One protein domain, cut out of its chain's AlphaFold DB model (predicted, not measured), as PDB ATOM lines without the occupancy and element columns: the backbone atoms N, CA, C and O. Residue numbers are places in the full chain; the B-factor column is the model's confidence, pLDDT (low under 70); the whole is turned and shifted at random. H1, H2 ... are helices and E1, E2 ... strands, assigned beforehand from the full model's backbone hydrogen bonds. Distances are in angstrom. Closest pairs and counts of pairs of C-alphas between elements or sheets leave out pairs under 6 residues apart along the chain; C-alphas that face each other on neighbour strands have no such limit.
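AT A GLANCE: This is residues 21 to 138 of the 146 residues of an uncharacterized protein of Planctomycetes bacterium (UniProt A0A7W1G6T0). A slender two-sheet sandwich, its sheets only partly face to face and their strands running nearly along one another, makes the long body; a loop with the short helix H1 lies beyond one end, and residues 125 to 138, with H2, stick out near the other. The larger sheet, E3 E2 E5 E6 in that order, is antiparallel; the smaller, E4 E1 E7, is mixed. The printed part has 118 residues with seven named strands and two named helices, in the chain order E1 E2 E3 E4 E5 E6 H1 E7 H2, and its class is mixed, helices and strands. It is only just loose, close to extended, with a radius of gyration of the C-alphas of 19.8 A, and it is flat, spanning 64 by 37 by 20 A.

IN THESE COORDINATES: In the larger sheet, E5 is residues 65 to 73, 27.1 A long, and E6 is residues 79 to 87, 26.7 A long; E2 is residues 42 to 45 and E3 residues 48 to 50. In the smaller sheet, E1 is residues 22 to 29, 22.0 A long from C-alpha 22 at (-29.529, 42.015, -27.440), E7 is residues 109 to 116, 23.2 A long, and E4 is residues 56 to 60, 13.6 A long. H1 is residues 98 to 103. H2 is residues 127 to 136, 13.9 A long, ending with C-alpha 136 at (-41.869, 1.716, 0.566).

HOW THE PARTS SIT: The hairpin E5 and E6 is antiparallel at 166 degrees, with N 70 and O 82 2.8 A apart. E2 is antiparallel to E5 at 167 degrees, with N 44 and O 69 2.8 A apart. E3 forms a hairpin with E2, with N 50 and O 43 2.8 A apart. In the other sheet E1 is the inner strand, parallel to E7 at 15 degrees, with N 29 and O 115 2.8 A apart, and antiparallel to E4 at 167 degrees, with N 24 and O 60 2.8 A apart. The two sheets form a sandwich, two sheets face to face: the facing parts are 11.0 A centre to centre and their best planes 13 degrees apart. Between E6 and E7 the closest C-alphas are those of Val 86 and Ser 115, 6.1 A apart. H1 and H2 are on neither sheet. In both helices every O i to N i+4 pair is within hydrogen-bond range.

THE WHOLE: The C-alphas farthest apart, those of Phe 104 and Ala 128, are 65.0 A apart. The printed part has no cut. The link E1 to E2, with 12 residues, is long. The mean pLDDT of the printed part is 84.5; residues 34 to 37 and 93 to 106 are under 70.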
ATOM      1  N   CYS A  21     -29.620  46.459 -29.033       73.75
ATOM      2  CA  CYS A  21     -30.609  45.538 -28.488       73.75
ATOM      3  C   CYS A  21     -30.081  44.107 -28.623       73.75
ATOM      4  O   CYS A  21     -29.921  43.603 -29.738       73.75
ATOM      5  N   VAL A  22     -29.848  43.444 -27.494       79.31
ATOM      6  CA  VAL A  22     -29.529  42.015 -27.440       79.31
ATOM      7  C   VAL A  22     -30.819  41.209 -27.483       79.31
ATOM      8  O   VAL A  22     -31.760  41.497 -26.741       79.31
ATOM      9  N   SER A  23     -30.863  40.183 -28.327       89.06
ATOM     10  CA  SER A  23     -31.947  39.201 -28.347       89.06
ATOM     11  C   SER A  23     -31.414  37.832 -27.960       89.06
ATOM     12  O   SER A  23     -30.452  37.329 -28.533       89.06
ATOM     13  N   HIS A  24     -32.051  37.208 -26.982       92.56
ATOM     14  CA  HIS A  24     -31.833  35.817 -26.637       92.56
ATOM     15  C   HIS A  24     -32.814  34.953 -27.412       92.56
ATOM     16  O   HIS A  24     -34.022  35.197 -27.378       92.56
ATOM     17  N   VAL A  25     -32.292  33.925 -28.078       95.88
ATOM     18  CA  VAL A  25     -33.079  33.031 -28.930       95.88
ATOM     19  C   VAL A  25     -32.840  31.583 -28.518       95.88
ATOM     20  O   VAL A  25     -31.750  31.045 -28.691       95.88
ATOM     21  N   ALA A  26     -33.865  30.941 -27.965       96.69
ATOM     22  CA  ALA A  26     -33.845  29.513 -27.664       96.69
ATOM     23  C   ALA A  26     -34.633  28.754 -28.735       96.69
ATOM     24  O   ALA A  26     -35.765  29.127 -29.048       96.69
ATOM     25  N   ARG A  27     -34.026  27.700 -29.285       97.56
ATOM     26  CA  ARG A  27     -34.608  26.844 -30.326       97.56
ATOM     27  C   ARG A  27     -34.742  25.418 -29.816       97.56
ATOM     28  O   ARG A  27     -33.769  24.840 -29.332       97.56
ATOM     29  N   ILE A  28     -35.926  24.841 -29.947       96.25
ATOM     30  CA  ILE A  28     -36.135  23.403 -29.789       96.25
ATOM     31  C   ILE A  28     -36.483  22.883 -31.178       96.25
ATOM     32  O   ILE A  28     -37.557  23.167 -31.705       96.25
ATOM     33  N   ALA A  29     -35.521  22.200 -31.794       95.00
ATOM     34  CA  ALA A  29     -35.679  21.624 -33.116       95.00
ATOM     35  C   ALA A  29     -36.704  20.477 -33.082       95.00
ATOM     36  O   ALA A  29     -36.815  19.800 -32.049       95.00
ATOM     37  N   PRO A  30     -37.397  20.226 -34.208       92.25
ATOM     38  CA  PRO A  30     -38.328  19.116 -34.331       92.25
ATOM     39  C   PRO A  30     -37.722  17.778 -33.908       92.25
ATOM     40  O   PRO A  30     -36.502  17.567 -33.980       92.25
ATOM     41  N   ALA A  31     -38.585  16.855 -33.497       89.00
ATOM     42  CA  ALA A  31     -38.178  15.496 -33.192       89.00
ATOM     43  C   ALA A  31     -37.543  14.806 -34.403       89.00
ATOM     44  O   ALA A  31     -38.056  14.866 -35.519       89.00
ATOM     45  N   VAL A  32     -36.428  14.110 -34.165       82.19
ATOM     46  CA  VAL A  32     -35.868  13.191 -35.159       82.19
ATOM     47  C   VAL A  32     -36.740  11.949 -35.147       82.19
ATOM     48  O   VAL A  32     -36.748  11.184 -34.182       82.19
ATOM     49  N   GLU A  33     -37.552  11.801 -36.183       72.75
ATOM     50  CA  GLU A  33     -38.519  10.718 -36.299       72.75
ATOM     51  C   GLU A  33     -37.809   9.353 -36.344       72.75
ATOM     52  O   GLU A  33     -36.878   9.159 -37.124       72.75
ATOM     53  N   ALA A  34     -38.242   8.396 -35.511       58.06
ATOM     54  CA  ALA A  34     -37.735   7.015 -35.539       58.06
ATOM     55  C   ALA A  34     -38.813   5.949 -35.834       58.06
ATOM     56  O   ALA A  34     -38.462   4.809 -36.113       58.06
ATOM     57  N   ALA A  35     -40.110   6.281 -35.794       55.75
ATOM     58  CA  ALA A  35     -41.217   5.346 -36.065       55.75
ATOM     59  C   ALA A  35     -42.547   6.110 -36.223       55.75
ATOM     60  O   ALA A  35     -42.633   7.225 -35.714       55.75
ATOM     61  N   PRO A  36     -43.597   5.553 -36.843       62.34
ATOM     62  CA  PRO A  36     -44.955   6.099 -36.752       62.34
ATOM     63  C   PRO A  36     -45.483   6.085 -35.301       62.34
ATOM     64  O   PRO A  36     -45.003   5.334 -34.449       62.34
ATOM     65  N   ALA A  37     -46.398   7.002 -34.978       66.38
ATOM     66  CA  ALA A  37     -46.981   7.158 -33.643       66.38
ATOM     67  C   ALA A  37     -48.457   6.738 -33.655       66.38
ATOM     68  O   ALA A  37     -49.186   7.139 -34.557       66.38
ATOM     69  N   GLU A  38     -48.908   6.002 -32.634       73.06
ATOM     70  CA  GLU A  38     -50.332   5.663 -32.457       73.06
ATOM     71  C   GLU A  38     -51.152   6.892 -32.032       73.06
ATOM     72  O   GLU A  38     -52.302   7.074 -32.426       73.06
ATOM     73  N   TYR A  39     -50.526   7.768 -31.241       73.81
ATOM     74  CA  TYR A  39     -51.107   9.002 -30.723       73.81
ATOM     75  C   TYR A  39     -50.276  10.211 -31.160       73.81
ATOM     76  O   TYR A  39     -49.064  10.071 -31.361       73.81
ATOM     77  N   PRO A  40     -50.881  11.413 -31.261       76.62
ATOM     78  CA  PRO A  40     -50.125  12.619 -31.565       76.62
ATOM     79  C   PRO A  40     -49.030  12.811 -30.515       76.62
ATOM     80  O   PRO A  40     -49.297  12.867 -29.312       76.62
ATOM     81  N   ALA A  41     -47.786  12.886 -30.978       83.38
ATOM     82  CA  ALA A  41     -46.674  13.263 -30.126       83.38
ATOM     83  C   ALA A  41     -46.892  14.703 -29.631       83.38
ATOM     84  O   ALA A  41     -47.443  15.538 -30.349       83.38
ATOM     85  N   MET A  42     -46.462  15.002 -28.407       88.12
ATOM     86  CA  MET A  42     -46.599  16.334 -27.812       88.12
ATOM     87  C   MET A  42     -45.294  16.763 -27.156       88.12
ATOM     88  O   MET A  42     -44.589  15.936 -26.574       88.12
ATOM     89  N   VAL A  43     -44.994  18.060 -27.209       89.62
ATOM     90  CA  VAL A  43     -43.933  18.679 -26.409       89.62
ATOM     91  C   VAL A  43     -44.524  19.752 -25.505       89.62
ATOM     92  O   VAL A  43     -45.369  20.539 -25.919       89.62
ATOM     93  N   ILE A  44     -44.088  19.764 -24.253       91.94
ATOM     94  CA  ILE A  44     -44.430  20.776 -23.261       91.94
ATOM     95  C   ILE A  44     -43.188  21.626 -23.038       91.94
ATOM     96  O   ILE A  44     -42.138  21.085 -22.692       91.94
ATOM     97  N   VAL A  45     -43.300  22.940 -23.211       90.88
ATOM     98  CA  VAL A  45     -42.230  23.909 -22.944       90.88
ATOM     99  C   VAL A  45     -42.736  24.892 -21.893       90.88
ATOM    100  O   VAL A  45     -43.626  25.701 -22.152       90.88
ATOM    101  N   GLY A  46     -42.212  24.804 -20.670       87.31
ATOM    102  CA  GLY A  46     -42.805  25.514 -19.532       87.31
ATOM    103  C   GLY A  46     -44.263  25.091 -19.299       87.31
ATOM    104  O   GLY A  46     -44.512  23.971 -18.865       87.31
ATOM    105  N   SER A  47     -45.213  25.989 -19.571       85.88
ATOM    106  CA  SER A  47     -46.662  25.744 -19.453       85.88
ATOM    107  C   SER A  47     -47.377  25.571 -20.796       85.88
ATOM    108  O   SER A  47     -48.594  25.399 -20.816       85.88
ATOM    109  N   GLU A  48     -46.661  25.669 -21.914       91.44
ATOM    110  CA  GLU A  48     -47.248  25.608 -23.253       91.44
ATOM    111  C   GLU A  48     -47.107  24.209 -23.846       91.44
ATOM    112  O   GLU A  48     -46.046  23.592 -23.749       91.44
ATOM    113  N   VAL A  49     -48.176  23.723 -24.479       92.19
ATOM    114  CA  VAL A  49     -48.173  22.485 -25.266       92.19
ATOM    115  C   VAL A  49     -48.006  22.858 -26.734       92.19
ATOM    116  O   VAL A  49     -48.713  23.732 -27.233       92.19
ATOM    117  N   SER A  50     -47.081  22.201 -27.424       91.94
ATOM    118  CA  SER A  50     -46.782  22.445 -28.833       91.94
ATOM    119  C   SER A  50     -46.620  21.138 -29.615       91.94
ATOM    120  O   SER A  50     -46.481  20.053 -29.039       91.94
ATOM    121  N   ASP A  51     -46.659  21.261 -30.940       91.12
ATOM    122  CA  ASP A  51     -46.426  20.169 -31.882       91.12
ATOM    123  C   ASP A  51     -44.915  19.873 -31.958       91.12
ATOM    124  O   ASP A  51     -44.145  20.749 -32.359       91.12
ATOM    125  N   PRO A  52     -44.453  18.662 -31.593       89.50
ATOM    126  CA  PRO A  52     -43.033  18.313 -31.601       89.50
ATOM    127  C   PRO A  52     -42.441  18.176 -33.008       89.50
ATOM    128  O   PRO A  52     -41.225  18.031 -33.133       89.50
ATOM    129  N   ASN A  53     -43.265  18.208 -34.060       88.50
ATOM    130  CA  ASN A  53     -42.804  18.227 -35.449       88.50
ATOM    131  C   ASN A  53     -42.509  19.648 -35.952       88.50
ATOM    132  O   ASN A  53     -41.993  19.819 -37.057       88.50
ATOM    133  N   GLN A  54     -42.821  20.670 -35.151       89.94
ATOM    134  CA  GLN A  54     -42.546  22.067 -35.461       89.94
ATOM    135  C   GLN A  54     -41.390  22.584 -34.608       89.94
ATOM    136  O   GLN A  54     -41.177  22.155 -33.474       89.94
ATOM    137  N   GLU A  55     -40.619  23.517 -35.164       93.19
ATOM    138  CA  GLU A  55     -39.607  24.220 -34.383       93.19
ATOM    139  C   GLU A  55     -40.306  25.107 -33.348       93.19
ATOM    140  O   GLU A  55     -41.129  25.956 -33.699       93.19
ATOM    141  N   TYR A  56     -39.945  24.943 -32.076       94.88
ATOM    142  CA  TYR A  56     -40.400  25.836 -31.018       94.88
ATOM    143  C   TYR A  56     -39.335  26.903 -30.745       94.88
ATOM    144  O   TYR A  56     -38.189  26.596 -30.395       94.88
ATOM    145  N   LEU A  57     -39.718  28.170 -30.912       96.38
ATOM    146  CA  LEU A  57     -38.817  29.320 -30.881       96.38
ATOM    147  C   LEU A  57     -39.221  30.307 -29.784       96.38
ATOM    148  O   LEU A  57     -40.297  30.897 -29.834       96.38
ATOM    149  N   ILE A  58     -38.316  30.568 -28.841       95.25
ATOM    150  CA  ILE A  58     -38.498  31.594 -27.809       95.25
ATOM    151  C   ILE A  58     -37.529  32.739 -28.084       95.25
ATOM    152  O   ILE A  58     -36.321  32.518 -28.171       95.25
ATOM    153  N   ARG A  59     -38.046  33.971 -28.164       95.06
ATOM    154  CA  ARG A  59     -37.240  35.198 -28.255       95.06
ATOM    155  C   ARG A  59     -37.525  36.119 -27.073       95.06
ATOM    156  O   ARG A  59     -38.688  36.412 -26.804       95.06
ATOM    157  N   ARG A  60     -36.487  36.569 -26.363       91.19
ATOM    158  CA  ARG A  60     -36.595  37.498 -25.219       91.19
ATOM    159  C   ARG A  60     -35.385  38.431 -25.159       91.19
ATOM    160  O   ARG A  60     -34.333  38.108 -25.687       91.19
ATOM    161  N   SER A  61     -35.517  39.569 -24.483       84.81
ATOM    162  CA  SER A  61     -34.395  40.488 -24.213       84.81
ATOM    163  C   SER A  61     -33.484  40.029 -23.067       84.81
ATOM    164  O   SER A  61     -32.410  40.587 -22.874       84.81
ATOM    165  N   LEU A  62     -33.909  39.020 -22.301       88.81
ATOM    166  CA  LEU A  62     -33.177  38.451 -21.170       88.81
ATOM    167  C   LEU A  62     -32.791  36.992 -21.447       88.81
ATOM    168  O   LEU A  62     -33.474  36.337 -22.244       88.81
ATOM    169  N   PRO A  63     -31.762  36.462 -20.752       91.94
ATOM    170  CA  PRO A  63     -31.421  35.048 -20.802       91.94
ATOM    171  C   PRO A  63     -32.638  34.140 -20.613       91.94
ATOM    172  O   PRO A  63     -33.508  34.387 -19.778       91.94
ATOM    173  N   ILE A  64     -32.685  33.078 -21.410       94.75
ATOM    174  CA  ILE A  64     -33.782  32.114 -21.449       94.75
ATOM    175  C   ILE A  64     -33.313  30.846 -20.740       94.75
ATOM    176  O   ILE A  64     -32.242  30.336 -21.059       94.75
ATOM    177  N   ASP A  65     -34.132  30.328 -19.825       95.56
ATOM    178  CA  ASP A  65     -34.044  28.962 -19.299       95.56
ATOM    179  C   ASP A  65     -35.376  28.258 -19.582       95.56
ATOM    180  O   ASP A  65     -36.387  28.538 -18.936       95.56
ATOM    181  N   ALA A  66     -35.390  27.403 -20.602       95.25
ATOM    182  CA  ALA A  66     -36.587  26.744 -21.106       95.25
ATOM    183  C   ALA A  66     -36.471  25.224 -20.918       95.25
ATOM    184  O   ALA A  66     -35.877  24.551 -21.769       95.25
ATOM    185  N   PRO A  67     -36.990  24.658 -19.811       96.81
ATOM    186  CA  PRO A  67     -37.169  23.218 -19.704       96.81
ATOM    187  C   PRO A  67     -38.266  22.762 -20.668       96.81
ATOM    188  O   PRO A  67     -39.281  23.447 -20.833       96.81
ATOM    189  N   PHE A  68     -38.071  21.594 -21.266       95.75
ATOM    190  CA  PHE A  68     -39.081  20.956 -22.091       95.75
ATOM    191  C   PHE A  68     -39.163  19.459 -21.811       95.75
ATOM    192  O   PHE A  68     -38.164  18.814 -21.488       95.75
ATOM    193  N   THR A  69     -40.359  18.911 -21.986       95.69
ATOM    194  CA  THR A  69     -40.591  17.471 -21.974       95.69
ATOM    195  C   THR A  69     -41.424  17.099 -23.187       95.69
ATOM    196  O   THR A  69     -42.507  17.641 -23.385       95.69
ATOM    197  N   ALA A  70     -40.942  16.154 -23.985       93.31
ATOM    198  CA  ALA A  70     -41.684  15.581 -25.094       93.31
ATOM    199  C   ALA A  70     -42.086  14.141 -24.792       93.31
ATOM    200  O   ALA A  70     -41.311  13.371 -24.221       93.31
ATOM    201  N   TRP A  71     -43.284  13.774 -25.232       92.31
ATOM    202  CA  TRP A  71     -43.832  12.433 -25.104       92.31
ATOM    203  C   TRP A  71     -44.351  11.940 -26.442       92.31
ATOM    204  O   TRP A  71     -44.828  12.714 -27.277       92.31
ATOM    205  N   LYS A  72     -44.272  10.631 -26.625       90.06
ATOM    206  CA  LYS A  72     -44.843   9.930 -27.766       90.06
ATOM    207  C   LYS A  72     -45.206   8.516 -27.347       90.06
ATOM    208  O   LYS A  72     -44.516   7.929 -26.522       90.06
ATOM    209  N   ARG A  73     -46.259   7.958 -27.936       88.69
ATOM    210  CA  ARG A  73     -46.561   6.529 -27.855       88.69
ATOM    211  C   ARG A  73     -46.514   5.933 -29.259       88.69
ATOM    212  O   ARG A  73     -47.039   6.543 -30.192       88.69
ATOM    213  N   ASP A  74     -45.822   4.811 -29.412       88.69
ATOM    214  CA  ASP A  74     -45.773   4.081 -30.681       88.69
ATOM    215  C   ASP A  74     -46.973   3.133 -30.841       88.69
ATOM    216  O   ASP A  74     -47.777   2.976 -29.928       88.69
ATOM    217  N   GLU A  75     -47.080   2.495 -32.005       88.12
ATOM    218  CA  GLU A  75     -48.133   1.517 -32.332       88.12
ATOM    219  C   GLU A  75     -48.104   0.251 -31.460       88.12
ATOM    220  O   GLU A  75     -49.088  -0.482 -31.400       88.12
ATOM    221  N   SER A  76     -46.990  -0.021 -30.774       85.81
ATOM    222  CA  SER A  76     -46.859  -1.144 -29.837       85.81
ATOM    223  C   SER A  76     -47.295  -0.771 -28.415       85.81
ATOM    224  O   SER A  76     -47.185  -1.586 -27.498       85.81
ATOM    225  N   GLY A  77     -47.767   0.462 -28.206       84.56
ATOM    226  CA  GLY A  77     -48.139   0.989 -26.901       84.56
ATOM    227  C   GLY A  77     -46.948   1.393 -26.023       84.56
ATOM    228  O   GLY A  77     -47.150   1.755 -24.861       84.56
ATOM    229  N   VAL A  78     -45.716   1.368 -26.545       87.31
ATOM    230  CA  VAL A  78     -44.514   1.767 -25.805       87.31
ATOM    231  C   VAL A  78     -44.488   3.284 -25.677       87.31
ATOM    232  O   VAL A  78     -44.628   4.029 -26.650       87.31
ATOM    233  N   LEU A  79     -44.307   3.758 -24.445       88.88
ATOM    234  CA  LEU A  79     -44.173   5.177 -24.156       88.88
ATOM    235  C   LEU A  79     -42.720   5.607 -24.346       88.88
ATOM    236  O   LEU A  79     -41.807   5.001 -23.796       88.88
ATOM    237  N   PHE A  80     -42.516   6.698 -25.069       90.25
ATOM    238  CA  PHE A  80     -41.234   7.359 -25.238       90.25
ATOM    239  C   PHE A  80     -41.274   8.745 -24.607       90.25
ATOM    240  O   PHE A  80     -42.280   9.456 -24.694       90.25
ATOM    241  N   ARG A  81     -40.156   9.141 -24.002       92.69
ATOM    242  CA  ARG A  81     -39.985  10.431 -23.339       92.69
ATOM    243  C   ARG A  81     -38.652  11.057 -23.731       92.69
ATOM    244  O   ARG A  81     -37.649  10.367 -23.888       92.69
ATOM    245  N   CYS A  82     -38.646  12.374 -23.862       93.50
ATOM    246  CA  CYS A  82     -37.445  13.192 -23.933       93.50
ATOM    247  C   CYS A  82     -37.591  14.323 -22.917       93.50
ATOM    248  O   CYS A  82     -38.551  15.083 -22.998       93.50
ATOM    249  N   ASP A  83     -36.663  14.441 -21.970       95.06
ATOM    250  CA  ASP A  83     -36.550  15.621 -21.115       95.06
ATOM    251  C   ASP A  83     -35.320  16.411 -21.536       95.06
ATOM    252  O   ASP A  83     -34.237  15.852 -21.720       95.06
ATOM    253  N   GLY A  84     -35.470  17.722 -21.652       95.19
ATOM    254  CA  GLY A  84     -34.366  18.591 -22.001       95.19
ATOM    255  C   GLY A  84     -34.540  19.996 -21.462       95.19
ATOM    256  O   GLY A  84     -35.523  20.346 -20.804       95.19
ATOM    257  N   ARG A  85     -33.524  20.819 -21.703       96.12
ATOM    258  CA  ARG A  85     -33.508  22.209 -21.265       96.12
ATOM    259  C   ARG A  85     -32.623  23.030 -22.184       96.12
ATOM    260  O   ARG A  85     -31.456  22.699 -22.371       96.12
ATOM    261  N   VAL A  86     -33.162  24.124 -22.714       96.38
ATOM    262  CA  VAL A  86     -32.408  25.084 -23.526       96.38
ATOM    263  C   VAL A  86     -32.084  26.302 -22.679       96.38
ATOM    264  O   VAL A  86     -32.979  26.919 -22.103       96.38
ATOM    265  N   ARG A  87     -30.798  26.656 -22.613       96.31
ATOM    266  CA  ARG A  87     -30.317  27.846 -21.906       96.31
ATOM    267  C   ARG A  87     -29.499  28.720 -22.828       96.31
ATOM    268  O   ARG A  87     -28.470  28.272 -23.326       96.31
ATOM    269  N   THR A  88     -29.930  29.960 -23.033       95.31
ATOM    270  CA  THR A  88     -29.106  30.917 -23.775       95.31
ATOM    271  C   THR A  88     -27.967  31.411 -22.882       95.31
ATOM    272  O   THR A  88     -28.165  31.620 -21.681       95.31
ATOM    273  N   PRO A  89     -26.747  31.562 -23.425       89.50
ATOM    274  CA  PRO A  89     -25.619  32.028 -22.634       89.50
ATOM    275  C   PRO A  89     -25.852  33.474 -22.192       89.50
ATOM    276  O   PRO A  89     -26.423  34.271 -22.936       89.50
ATOM    277  N   LEU A  90     -25.352  33.826 -21.006       85.50
ATOM    278  CA  LEU A  90     -25.148  35.228 -20.658       85.50
ATOM    279  C   LEU A  90     -23.926  35.715 -21.452       85.50
ATOM    280  O   LEU A  90     -22.820  35.226 -21.186       85.50
ATOM    281  N   PRO A  91     -24.084  36.620 -22.431       76.06
ATOM    282  CA  PRO A  91     -22.981  37.041 -23.272       76.06
ATOM    283  C   PRO A  91     -21.890  37.683 -22.420       76.06
ATOM    284  O   PRO A  91     -22.152  38.562 -21.603       76.06
ATOM    285  N   TRP A  92     -20.643  37.246 -22.598       72.94
ATOM    286  CA  TRP A  92     -19.512  37.788 -21.839       72.94
ATOM    287  C   TRP A  92     -19.325  39.289 -22.085       72.94
ATOM    288  O   TRP A  92     -18.850  39.993 -21.202       72.94
ATOM    289  N   TRP A  93     -19.733  39.776 -23.259       67.00
ATOM    290  CA  TRP A  93     -19.665  41.181 -23.639       67.00
ATOM    291  C   TRP A  93     -20.780  42.042 -23.023       67.00
ATOM    292  O   TRP A  93     -20.677  43.256 -23.073       67.00
ATOM    293  N   GLN A  94     -21.796  41.453 -22.375       67.31
ATOM    294  CA  GLN A  94     -22.693  42.184 -21.459       67.31
ATOM    295  C   GLN A  94     -22.076  42.369 -20.059       67.31
ATOM    296  O   GLN A  94     -22.731  42.871 -19.147       67.31
ATOM    297  N   ARG A  95     -20.832  41.926 -19.838       67.94
ATOM    298  CA  ARG A  95     -20.106  42.175 -18.590       67.94
ATOM    299  C   ARG A  95     -19.268  43.436 -18.752       67.94
ATOM    300  O   ARG A  95     -18.559  43.587 -19.747       67.94
ATOM    301  N   PHE A  96     -19.293  44.303 -17.747       59.84
ATOM    302  CA  PHE A  96     -18.407  45.461 -17.690       59.84
ATOM    303  C   PHE A  96     -16.933  45.022 -17.838       59.84
ATOM    304  O   PHE A  96     -16.535  44.044 -17.192       59.84
ATOM    305  N   PRO A  97     -16.105  45.708 -18.650       59.66
ATOM    306  CA  PRO A  97     -16.376  46.946 -19.399       59.66
ATOM    307  C   PRO A  97     -16.745  46.728 -20.880       59.66
ATOM    308  O   PRO A  97     -16.723  47.671 -21.667       59.66
ATOM    309  N   ALA A  98     -16.988  45.485 -21.303       61.72
ATOM    310  CA  ALA A  98     -17.274  45.172 -22.702       61.72
ATOM    311  C   ALA A  98     -18.656  45.683 -23.154       61.72
ATOM    312  O   ALA A  98     -18.845  45.901 -24.353       61.72
ATOM    313  N   ASP A  99     -19.569  45.944 -22.210       64.94
ATOM    314  CA  ASP A  99     -20.892  46.525 -22.476       64.94
ATOM    315  C   ASP A  99     -20.778  47.915 -23.115       64.94
ATOM    316  O   ASP A  99     -21.409  48.176 -24.134       64.94
ATOM    317  N   ALA A 100     -19.858  48.745 -22.617       62.97
ATOM    318  CA  ALA A 100     -19.635  50.096 -23.101       62.97
ATOM    319  C   ALA A 100     -19.251  50.115 -24.584       62.97
ATOM    320  O   ALA A 100     -19.658  51.016 -25.302       62.97
ATOM    321  N   PHE A 101     -18.489  49.128 -25.065       65.44
ATOM    322  CA  PHE A 101     -18.117  49.039 -26.481       65.44
ATOM    323  C   PHE A 101     -19.240  48.468 -27.347       65.44
ATOM    324  O   PHE A 101     -19.404  48.904 -28.487       65.44
ATOM    325  N   ALA A 102     -20.009  47.512 -26.819       62.38
ATOM    326  CA  ALA A 102     -21.165  46.950 -27.508       62.38
ATOM    327  C   ALA A 102     -22.269  48.004 -27.712       62.38
ATOM    328  O   ALA A 102     -22.873  48.034 -28.780       62.38
ATOM    329  N   ASP A 103     -22.460  48.918 -26.757       64.62
ATOM    330  CA  ASP A 103     -23.453  50.000 -26.837       64.62
ATOM    331  C   ASP A 103     -23.187  51.001 -27.975       64.62
ATOM    332  O   ASP A 103     -24.123  51.609 -28.498       64.62
ATOM    333  N   PHE A 104     -21.927  51.166 -28.394       67.38
ATOM    334  CA  PHE A 104     -21.559  52.047 -29.511       67.38
ATOM    335  C   PHE A 104     -21.672  51.380 -30.886       67.38
ATOM    336  O   PHE A 104     -21.544  52.062 -31.906       67.38
ATOM    337  N   LEU A 105     -21.893  50.066 -30.941       67.38
ATOM    338  CA  LEU A 105     -22.053  49.332 -32.189       67.38
ATOM    339  C   LEU A 105     -23.547  49.263 -32.539       67.38
ATOM    340  O   LEU A 105     -24.299  48.588 -31.840       67.38
ATOM    341  N   PRO A 106     -24.007  49.896 -33.636       66.94
ATOM    342  CA  PRO A 106     -25.407  49.861 -34.056       66.94
ATOM    343  C   PRO A 106     -25.736  48.515 -34.722       66.94
ATOM    344  O   PRO A 106     -26.061  48.445 -35.907       66.94
ATOM    345  N   MET A 107     -25.593  47.422 -33.976       74.12
ATOM    346  CA  MET A 107     -25.818  46.065 -34.454       74.12
ATOM    347  C   MET A 107     -26.748  45.303 -33.516       74.12
ATOM    348  O   MET A 107     -26.686  45.434 -32.295       74.12
ATOM    349  N   HIS A 108     -27.611  44.479 -34.101       77.44
ATOM    350  CA  HIS A 108     -28.403  43.528 -33.339       77.44
ATOM    351  C   HIS A 108     -27.543  42.306 -33.021       77.44
ATOM    352  O   HIS A 108     -26.991  41.686 -33.931       77.44
ATOM    353  N   LEU A 109     -27.424  41.966 -31.739       83.00
ATOM    354  CA  LEU A 109     -26.657  40.810 -31.285       83.00
ATOM    355  C   LEU A 109     -27.611  39.712 -30.816       83.00
ATOM    356  O   LEU A 109     -28.474  39.952 -29.971       83.00
ATOM    357  N   GLU A 110     -27.438  38.503 -31.353       89.00
ATOM    358  CA  GLU A 110     -28.218  37.324 -30.974       89.00
ATOM    359  C   GLU A 110     -27.391  36.393 -30.073       89.00
ATOM    360  O   GLU A 110     -26.306  35.943 -30.443       89.00
ATOM    361  N   ALA A 111     -27.925  36.077 -28.894       90.81
ATOM    362  CA  ALA A 111     -27.425  35.036 -28.007       90.81
ATOM    363  C   ALA A 111     -28.301  33.784 -28.160       90.81
ATOM    364  O   ALA A 111     -29.377  33.684 -27.563       90.81
ATOM    365  N   ALA A 112     -27.847  32.839 -28.982       94.38
ATOM    366  CA  ALA A 112     -28.630  31.666 -29.358       94.38
ATOM    367  C   ALA A 112     -28.239  30.397 -28.584       94.38
ATOM    368  O   ALA A 112     -27.071  30.182 -28.257       94.38
ATOM    369  N   ALA A 113     -29.221  29.528 -28.343       96.50
ATOM    370  CA  ALA A 113     -29.018  28.151 -27.905       96.50
ATOM    371  C   ALA A 113     -30.067  27.230 -28.538       96.50
ATOM    372  O   ALA A 113     -31.200  27.649 -28.784       96.50
ATOM    373  N   GLY A 114     -29.687  25.978 -28.793       96.31
ATOM    374  CA  GLY A 114     -30.535  24.988 -29.449       96.31
ATOM    375  C   GLY A 114     -30.529  23.643 -28.728       96.31
ATOM    376  O   GLY A 114     -29.518  23.267 -28.139       96.31
ATOM    377  N   SER A 115     -31.641  22.916 -28.801       96.00
ATOM    378  CA  SER A 115     -31.729  21.495 -28.448       96.00
ATOM    379  C   SER A 115     -32.576  20.754 -29.474       96.00
ATOM    380  O   SER A 115     -33.390  21.360 -30.163       96.00
ATOM    381  N   GLN A 116     -32.399  19.442 -29.553       94.88
ATOM    382  CA  GLN A 116     -33.176  18.554 -30.410       94.88
ATOM    383  C   GLN A 116     -33.961  17.564 -29.552       94.88
ATOM    384  O   GLN A 116     -33.470  17.127 -28.510       94.88
ATOM    385  N   ILE A 117     -35.175  17.220 -29.980       93.62
ATOM    386  CA  ILE A 117     -35.978  16.192 -29.314       93.62
ATOM    387  C   ILE A 117     -35.484  14.818 -29.779       93.62
ATOM    388  O   ILE A 117     -35.607  14.461 -30.953       93.62
ATOM    389  N   VAL A 118     -34.928  14.051 -28.840       92.19
ATOM    390  CA  VAL A 118     -34.484  12.666 -29.046       92.19
ATOM    391  C   VAL A 118     -35.211  11.781 -28.045       92.19
ATOM    392  O   VAL A 118     -34.996  11.875 -26.837       92.19
ATOM    393  N   TYR A 119     -36.112  10.950 -28.555       90.25
ATOM    394  CA  TYR A 119     -36.947  10.078 -27.743       90.25
ATOM    395  C   TYR A 119     -36.159   8.888 -27.191       90.25
ATOM    396  O   TYR A 119     -35.478   8.187 -27.935       90.25
ATOM    397  N   ALA A 120     -36.320   8.624 -25.894       89.62
ATOM    398  CA  ALA A 120     -35.879   7.395 -25.248       89.62
ATOM    399  C   ALA A 120     -37.101   6.587 -24.779       89.62
ATOM    400  O   ALA A 120     -38.075   7.188 -24.309       89.62
ATOM    401  N   PRO A 121     -37.089   5.248 -24.904       89.31
ATOM    402  CA  PRO A 121     -38.175   4.423 -24.394       89.31
ATOM    403  C   PRO A 121     -38.245   4.556 -22.874       89.31
ATOM    404  O   PRO A 121     -37.234   4.459 -22.176       89.31
ATOM    405  N   VAL A 122     -39.448   4.777 -22.359       87.62
ATOM    406  CA  VAL A 122     -39.724   4.729 -20.928       87.62
ATOM    407  C   VAL A 122     -39.809   3.254 -20.547       87.62
ATOM    408  O   VAL A 122     -40.655   2.543 -21.097       87.62
ATOM    409  N   PRO A 123     -38.958   2.767 -19.628       82.31
ATOM    410  CA  PRO A 123     -39.045   1.394 -19.168       82.31
ATOM    411  C   PRO A 123     -40.441   1.137 -18.602       82.31
ATOM    412  O   PRO A 123     -40.892   1.841 -17.695       82.31
ATOM    413  N   ILE A 124     -41.126   0.129 -19.139       76.56
ATOM    414  CA  ILE A 124     -42.367  -0.359 -18.548       76.56
ATOM    415  C   ILE A 124     -41.958  -1.088 -17.274       76.56
ATOM    416  O   ILE A 124     -41.508  -2.233 -17.307       76.56
ATOM    417  N   HIS A 125     -42.034  -0.391 -16.147       74.06
ATOM    418  CA  HIS A 125     -41.905  -1.038 -14.855       74.06
ATOM    419  C   HIS A 125     -43.205  -1.768 -14.541       74.06
ATOM    420  O   HIS A 125     -44.294  -1.234 -14.755       74.06
ATOM    421  N   ASP A 126     -43.071  -2.987 -14.025       74.75
ATOM    422  CA  ASP A 126     -44.189  -3.740 -13.476       74.75
ATOM    423  C   ASP A 126     -44.931  -2.859 -12.459       74.75
ATOM    424  O   ASP A 126     -44.333  -2.290 -11.540       74.75
ATOM    425  N   GLN A 127     -46.240  -2.713 -12.654       75.00
ATOM    426  CA  GLN A 127     -47.093  -1.895 -11.807       75.00
ATOM    427  C   GLN A 127     -47.036  -2.362 -10.346       75.00
ATOM    428  O   GLN A 127     -47.090  -1.524  -9.446       75.00
ATOM    429  N   ALA A 128     -46.843  -3.662 -10.098       78.00
ATOM    430  CA  ALA A 128     -46.622  -4.197  -8.757       78.00
ATOM    431  C   ALA A 128     -45.322  -3.659  -8.139       78.00
ATOM    432  O   ALA A 128     -45.311  -3.255  -6.980       78.00
ATOM    433  N   VAL A 129     -44.248  -3.564  -8.928       77.25
ATOM    434  CA  VAL A 129     -42.955  -3.015  -8.489       77.25
ATOM    435  C   VAL A 129     -43.045  -1.508  -8.246       77.25
ATOM    436  O   VAL A 129     -42.526  -1.016  -7.245       77.25
ATOM    437  N   LEU A 130     -43.736  -0.760  -9.114       80.31
ATOM    438  CA  LEU A 130     -43.977   0.672  -8.901       80.31
ATOM    439  C   LEU A 130     -44.817   0.926  -7.649       80.31
ATOM    440  O   LEU A 130     -44.504   1.833  -6.883       80.31
ATOM    441  N   THR A 131     -45.846   0.109  -7.426       82.31
ATOM    442  CA  THR A 131     -46.694   0.188  -6.231       82.31
ATOM    443  C   THR A 131     -45.879  -0.128  -4.985       82.31
ATOM    444  O   THR A 131     -45.895   0.651  -4.043       82.31
ATOM    445  N   GLN A 132     -45.072  -1.190  -5.012       80.88
ATOM    446  CA  GLN A 132     -44.191  -1.554  -3.906       80.88
ATOM    447  C   GLN A 132     -43.163  -0.455  -3.594       80.88
ATOM    448  O   GLN A 132     -42.897  -0.169  -2.429       80.88
ATOM    449  N   HIS A 133     -42.582   0.185  -4.613       80.44
ATOM    450  CA  HIS A 133     -41.688   1.327  -4.416       80.44
ATOM    451  C   HIS A 133     -42.429   2.537  -3.843       80.44
ATOM    452  O   HIS A 133     -41.932   3.158  -2.908       80.44
ATOM    453  N   ALA A 134     -43.625   2.843  -4.349       84.31
ATOM    454  CA  ALA A 134     -44.449   3.930  -3.834       84.31
ATOM    455  C   ALA A 134     -44.879   3.685  -2.378       84.31
ATOM    456  O   ALA A 134     -44.861   4.616  -1.580       84.31
ATOM    457  N   GLU A 135     -45.214   2.447  -2.009       88.38
ATOM    458  CA  GLU A 135     -45.524   2.050  -0.632       88.38
ATOM    459  C   GLU A 135     -44.297   2.153   0.278       88.38
ATOM    460  O   GLU A 135     -44.374   2.754   1.349       88.38
ATOM    461  N   ARG A 136     -43.145   1.626  -0.163       86.69
ATOM    462  CA  ARG A 136     -41.869   1.716   0.566       86.69
ATOM    463  C   ARG A 136     -41.482   3.166   0.847       86.69
ATOM    464  O   ARG A 136     -41.041   3.477   1.949       86.69
ATOM    465  N   ASP A 137     -41.640   4.034  -0.146       88.94
ATOM    466  CA  ASP A 137     -41.246   5.442  -0.068       88.94
ATOM    467  C   ASP A 137     -42.351   6.322   0.558       88.94
ATOM    468  O   ASP A 137     -42.192   7.536   0.676       88.94
ATOM    469  N   GLY A 138     -43.466   5.717   0.993       88.19
ATOM    470  CA  GLY A 138     -44.561   6.387   1.698       88.19
ATOM    471  C   GLY A 138     -45.471   7.248   0.815       88.19
ATOM    472  O   GLY A 138     -46.298   7.989   1.339       88.19
TER     473      GLY A 138